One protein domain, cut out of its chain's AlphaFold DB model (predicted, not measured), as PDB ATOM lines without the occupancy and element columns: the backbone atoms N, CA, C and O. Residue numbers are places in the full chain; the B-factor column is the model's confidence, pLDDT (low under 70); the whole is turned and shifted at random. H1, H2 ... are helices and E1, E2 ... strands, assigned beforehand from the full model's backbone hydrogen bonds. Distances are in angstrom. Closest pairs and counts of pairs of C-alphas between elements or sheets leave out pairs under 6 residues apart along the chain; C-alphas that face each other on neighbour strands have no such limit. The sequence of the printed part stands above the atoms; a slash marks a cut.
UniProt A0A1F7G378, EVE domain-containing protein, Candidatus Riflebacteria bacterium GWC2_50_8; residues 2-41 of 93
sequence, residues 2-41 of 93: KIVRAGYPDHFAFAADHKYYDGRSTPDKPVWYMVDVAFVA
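Overview. This is residues 2 to 41 of the 93 residues of the protein "EVE domain-containing protein" of Candidatus Riflebacteria bacterium GWC2_50_8 (UniProt A0A1F7G378). A narrow ribbon of two antiparallel strands, E1 and E2, makes one end of a flat, loose domain, and the one-turn helix H1 with a long loop, residues 15 to 32, makes the other end. The loop leads from H1 back to E2, and residues 39 to 41 form a short tail after E2. The printed part has 40 residues, with one named helix and two named strands in the order E1, H1, E2; the sheet has the order E1 - E2. The class is mixed, helices and strands, with under half of the residues in named elements. The radius of gyration of the C-alphas is 11.9 A, and the spans are 36 by 20 by 9 A.

Along the chain. E1, residues 2 to 9, begins with C-alpha 2 at (16.725, -0.783, -39.080) and is 18.7 A long from first to last C-alpha; it bends by 53 degrees at residue 5. H1 is residues 11 to 14, 5.5 A long, with C-alpha 11 at (-3.852, -5.494, -38.405). E2, residues 33 to 38, is 17.0 A long and ends with C-alpha 38 at (13.467, 1.608, -42.624).

Arrangement. E1 and E2 are antiparallel neighbours, with 158 degrees between their directions. C-alphas 9 and 33 face each other at 4.4 A, and C-alphas 3 and 37 at 4.6 A. N 8 and O 34 are within hydrogen-bond range at 2.9 A, as are N 38 and O 2 at 2.8 A. H1 and E2 are near each other, with 5 pairs of C-alphas within 10 A. H1 is too short for an O i to N i+4 pair; its 1 O i to N i+3 pair is within range.

Size, cuts and confidence. The C-alphas of Arg 24 and Ala 41, the two farthest apart, are 37.0 A from each other. The link from E1 to H1 is tight, and that from H1 to E2 is long, with 18 residues. The printed part has no cut. Its mean pLDDT is 97.6, and no printed residue is under 70.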
ATOM      1  N   LYS A   2      16.844  -0.966 -40.538       97.44
ATOM      2  CA  LYS A   2      16.725  -0.783 -39.080       97.44
ATOM      3  C   LYS A   2      15.264  -0.779 -38.647       97.44
ATOM      4  O   LYS A   2      14.407  -0.406 -39.444       97.44
ATOM      5  N   ILE A   3      14.999  -1.143 -37.397       98.25
ATOM      6  CA  ILE A   3      13.673  -1.003 -36.788       98.25
ATOM      7  C   ILE A   3      13.408   0.481 -36.520       98.25
ATOM      8  O   ILE A   3      14.241   1.155 -35.912       98.25
ATOM      9  N   VAL A   4      12.269   0.994 -36.983       98.56
ATOM     10  CA  VAL A   4      11.807   2.369 -36.704       98.56
ATOM     11  C   VAL A   4      10.534   2.409 -35.868       98.56
ATOM     12  O   VAL A   4      10.240   3.437 -35.265       98.56
ATOM     13  N   ARG A   5       9.827   1.280 -35.759       98.50
ATOM     14  CA  ARG A   5       8.743   1.074 -34.798       98.50
ATOM     15  C   ARG A   5       8.852  -0.323 -34.205       98.50
ATOM     16  O   ARG A   5       8.923  -1.300 -34.948       98.50
ATOM     17  N   ALA A   6       8.887  -0.398 -32.876       98.12
ATOM     18  CA  ALA A   6       8.879  -1.659 -32.142       98.12
ATOM     19  C   ALA A   6       7.556  -2.421 -32.338       98.12
ATOM     20  O   ALA A   6       6.615  -1.881 -32.912       98.12
ATOM     21  N   GLY A   7       7.500  -3.667 -31.861       97.94
ATOM     22  CA  GLY A   7       6.385  -4.584 -32.102       97.94
ATOM     23  C   GLY A   7       5.013  -3.991 -31.773       97.94
ATOM     24  O   GLY A   7       4.801  -3.471 -30.679       97.94
ATOM     25  N   TYR A   8       4.078  -4.103 -32.713       98.44
ATOM     26  CA  TYR A   8       2.676  -3.719 -32.549       98.44
ATOM     27  C   TYR A   8       1.760  -4.732 -33.253       98.44
ATOM     28  O   TYR A   8       2.243  -5.461 -34.122       98.44
ATOM     29  N   PRO A   9       0.465  -4.821 -32.887       98.31
ATOM     30  CA  PRO A   9      -0.446  -5.800 -33.475       98.31
ATOM     31  C   PRO A   9      -0.510  -5.717 -35.002       98.31
ATOM     32  O   PRO A   9      -0.661  -4.630 -35.568       98.31
ATOM     33  N   ASP A  10      -0.415  -6.870 -35.660       98.25
ATOM     34  CA  ASP A  10      -0.563  -6.962 -37.109       98.25
ATOM     35  C   ASP A  10      -2.048  -6.883 -37.490       98.25
ATOM     36  O   ASP A  10      -2.811  -7.833 -37.312       98.25
ATOM     37  N   HIS A  11      -2.461  -5.732 -38.024       96.94
ATOM     38  CA  HIS A  11      -3.852  -5.494 -38.405       96.94
ATOM     39  C   HIS A  11      -4.307  -6.353 -39.593       96.94
ATOM     40  O   HIS A  11      -5.509  -6.573 -39.748       96.94
ATOM     41  N   PHE A  12      -3.386  -6.891 -40.399       97.62
ATOM     42  CA  PHE A  12      -3.730  -7.804 -41.487       97.62
ATOM     43  C   PHE A  12      -4.241  -9.155 -40.984       97.62
ATOM     44  O   PHE A  12      -4.990  -9.822 -41.697       97.62
ATOM     45  N   ALA A  13      -3.884  -9.549 -39.759       98.06
ATOM     46  CA  ALA A  13      -4.386 -10.777 -39.154       98.06
ATOM     47  C   ALA A  13      -5.885 -10.705 -38.809       98.06
ATOM     48  O   ALA A  13      -6.512 -11.744 -38.629       98.06
ATOM     49  N   PHE A  14      -6.468  -9.502 -38.740       97.44
ATOM     50  CA  PHE A  14      -7.883  -9.289 -38.410       97.44
ATOM     51  C   PHE A  14      -8.798  -9.256 -39.643       97.44
ATOM     52  O   PHE A  14     -10.017  -9.350 -39.509       97.44
ATOM     53  N   ALA A  15      -8.231  -9.099 -40.841       96.69
ATOM     54  CA  ALA A  15      -8.981  -8.907 -42.078       96.69
ATOM     55  C   ALA A  15      -9.307 -10.252 -42.744       96.69
ATOM     56  O   ALA A  15      -8.411 -10.906 -43.262       96.69
ATOM     57  N   ALA A  16     -10.581 -10.662 -42.736       96.00
ATOM     58  CA  ALA A  16     -11.035 -11.986 -43.191       96.00
ATOM     59  C   ALA A  16     -10.739 -12.309 -44.668       96.00
ATOM     60  O   ALA A  16     -10.666 -13.477 -45.045       96.00
ATOM     61  N   ASP A  17     -10.573 -11.286 -45.500       96.88
ATOM     62  CA  ASP A  17     -10.226 -11.380 -46.919       96.88
ATOM     63  C   ASP A  17      -8.709 -11.387 -47.173       96.88
ATOM     64  O   ASP A  17      -8.261 -11.567 -48.308       96.88
ATOM     65  N   HIS A  18      -7.893 -11.224 -46.131       97.88
ATOM     66  CA  HIS A  18      -6.448 -11.155 -46.252       97.88
ATOM     67  C   HIS A  18      -5.782 -12.534 -46.151       97.88
ATOM     68  O   HIS A  18      -6.149 -13.384 -45.344       97.88
ATOM     69  N   LYS A  19      -4.706 -12.747 -46.921       97.88
ATOM     70  CA  LYS A  19      -3.948 -14.016 -46.962       97.88
ATOM     71  C   LYS A  19      -3.442 -14.487 -45.589       97.88
ATOM     72  O   LYS A  19      -3.263 -15.685 -45.387       97.88
ATOM     73  N   TYR A  20      -3.160 -13.548 -44.689       97.12
ATOM     74  CA  TYR A  20      -2.632 -13.811 -43.345       97.12
ATOM     75  C   TYR A  20      -3.687 -13.673 -42.239       97.12
ATOM     76  O   TYR A  20      -3.324 -13.548 -41.073       97.12
ATOM     77  N   TYR A  21      -4.975 -13.692 -42.594       98.06
ATOM     78  CA  TYR A  21      -6.070 -13.707 -41.630       98.06
ATOM     79  C   TYR A  21      -5.939 -14.855 -40.620       98.06
ATOM     80  O   TYR A  21      -5.669 -16.000 -40.991       98.06
ATOM     81  N   ASP A  22      -6.213 -14.561 -39.350       97.88
ATOM     82  CA  ASP A  22      -6.349 -15.553 -38.290       97.88
ATOM     83  C   ASP A  22      -7.514 -15.162 -37.376       97.88
ATOM     84  O   ASP A  22      -7.386 -14.265 -36.546       97.88
ATOM     85  N   GLY A  23      -8.640 -15.876 -37.476       96.81
ATOM     86  CA  GLY A  23      -9.845 -15.595 -36.681       96.81
ATOM     87  C   GLY A  23      -9.680 -15.749 -35.164       96.81
ATOM     88  O   GLY A  23     -10.597 -15.425 -34.413       96.81
ATOM     89  N   ARG A  24      -8.528 -16.241 -34.689       97.00
ATOM     90  CA  ARG A  24      -8.175 -16.276 -33.260       97.00
ATOM     91  C   ARG A  24      -7.515 -14.980 -32.781       97.00
ATOM     92  O   ARG A  24      -7.399 -14.790 -31.573       97.00
ATOM     93  N   SER A  25      -7.034 -14.144 -33.699       97.50
ATOM     94  CA  SER A  25      -6.380 -12.869 -33.418       97.50
ATOM     95  C   SER A  25      -7.425 -11.761 -33.474       97.50
ATOM     96  O   SER A  25      -8.037 -11.544 -34.516       97.50
ATOM     97  N   THR A  26      -7.637 -11.055 -32.367       96.50
ATOM     98  CA  THR A  26      -8.584  -9.930 -32.293       96.50
ATOM     99  C   THR A  26      -7.870  -8.651 -31.852       96.50
ATOM    100  O   THR A  26      -6.768  -8.731 -31.303       96.50
ATOM    101  N   PRO A  27      -8.452  -7.453 -32.060       95.62
ATOM    102  CA  PRO A  27      -7.833  -6.206 -31.606       95.62
ATOM    103  C   PRO A  27      -7.582  -6.148 -30.090       95.62
ATOM    104  O   PRO A  27      -6.586  -5.572 -29.659       95.62
ATOM    105  N   ASP A  28      -8.457  -6.752 -29.284       96.81
ATOM    106  CA  ASP A  28      -8.331  -6.866 -27.825       96.81
ATOM    107  C   ASP A  28      -7.381  -7.996 -27.386       96.81
ATOM    108  O   ASP A  28      -6.777  -7.916 -26.314       96.81
ATOM    109  N   LYS A  29      -7.205  -9.027 -28.224       97.50
ATOM    110  CA  LYS A  29      -6.329 -10.179 -27.974       97.50
ATOM    111  C   LYS A  29      -5.513 -10.543 -29.227       97.50
ATOM    112  O   LYS A  29      -5.762 -11.574 -29.864       97.50
ATOM    113  N   PRO A  30      -4.522  -9.716 -29.601       97.88
ATOM    114  CA  PRO A  30      -3.724  -9.946 -30.798       97.88
ATOM    115  C   PRO A  30      -2.754 -11.116 -30.611       97.88
ATOM    116  O   PRO A  30      -2.024 -11.188 -29.621       97.88
ATOM    117  N   VAL A  31      -2.723 -12.021 -31.591       98.00
ATOM    118  CA  VAL A  31      -1.775 -13.150 -31.652       98.00
ATOM    119  C   VAL A  31      -0.525 -12.767 -32.447       98.00
ATOM    120  O   VAL A  31       0.584 -13.169 -32.097       98.00
ATOM    121  N   TRP A  32      -0.705 -11.975 -33.504       98.25
ATOM    122  CA  TRP A  32       0.345 -11.611 -34.452       98.25
ATOM    123  C   TRP A  32       0.811 -10.170 -34.253       98.25
ATOM    124  O   TRP A  32       0.010  -9.267 -34.008       98.25
ATOM    125  N   TYR A  33       2.121  -9.963 -34.379       98.31
ATOM    126  CA  TYR A  33       2.773  -8.668 -34.238       98.31
ATOM    127  C   TYR A  33       3.705  -8.421 -35.418       98.31
ATOM    128  O   TYR A  33       4.341  -9.346 -35.925       98.31
ATOM    129  N   MET A  34       3.836  -7.156 -35.792       98.19
ATOM    130  CA  MET A  34       4.772  -6.691 -36.807       98.19
ATOM    131  C   MET A  34       5.562  -5.475 -36.322       98.19
ATOM    132  O   MET A  34       5.301  -4.916 -35.257       98.19
ATOM    133  N   VAL A  35       6.570  -5.100 -37.100       98.69
ATOM    134  CA  VAL A  35       7.446  -3.951 -36.862       98.69
ATOM    135  C   VAL A  35       7.522  -3.120 -38.130       98.69
ATOM    136  O   VAL A  35       7.394  -3.661 -39.229       98.69
ATOM    137  N   ASP A  36       7.830  -1.835 -37.984       98.69
ATOM    138  CA  ASP A  36       8.179  -1.015 -39.143       98.69
ATOM    139  C   ASP A  36       9.694  -0.989 -39.290       98.69
ATOM    140  O   ASP A  36      10.433  -0.731 -38.329       98.69
ATOM    141  N   VAL A  37      10.163  -1.234 -40.511       98.56
ATOM    142  CA  VAL A  37      11.580  -1.169 -40.866       98.56
ATOM    143  C   VAL A  37      11.834  -0.032 -41.840       98.56
ATOM    144  O   VAL A  37      11.061   0.207 -42.763       98.56
ATOM    145  N   ALA A  38      12.963   0.645 -41.662       98.31
ATOM    146  CA  ALA A  38      13.467   1.608 -42.624       98.31
ATOM    147  C   ALA A  38      14.684   1.053 -43.362       98.31
ATOM    148  O   ALA A  38      15.523   0.323 -42.811       98.31
ATOM    149  N   PHE A  39      14.797   1.445 -44.627       97.75
ATOM    150  CA  PHE A  39      15.992   1.211 -45.420       97.75
ATOM    151  C   PHE A  39      17.220   1.869 -44.760       97.75
ATOM    152  O   PHE A  39      17.114   2.920 -44.136       97.75
ATOM    153  N   VAL A  40      18.386   1.227 -44.885       96.19
ATOM    154  CA  VAL A  40      19.671   1.763 -44.383       96.19
ATOM    155  C   VAL A  40      20.719   1.683 -45.484       96.19
ATOM    156  O   VAL A  40      21.269   2.692 -45.903       96.19
ATOM    157  N   ALA A  41      20.952   0.475 -45.991       93.62
ATOM    158  CA  ALA A  41      21.882   0.207 -47.071       93.62
ATOM    159  C   ALA A  41      21.447  -1.054 -47.825       93.62
ATOM    160  O   ALA A  41      20.650  -1.851 -47.317       93.62
TER     161      ALA A  41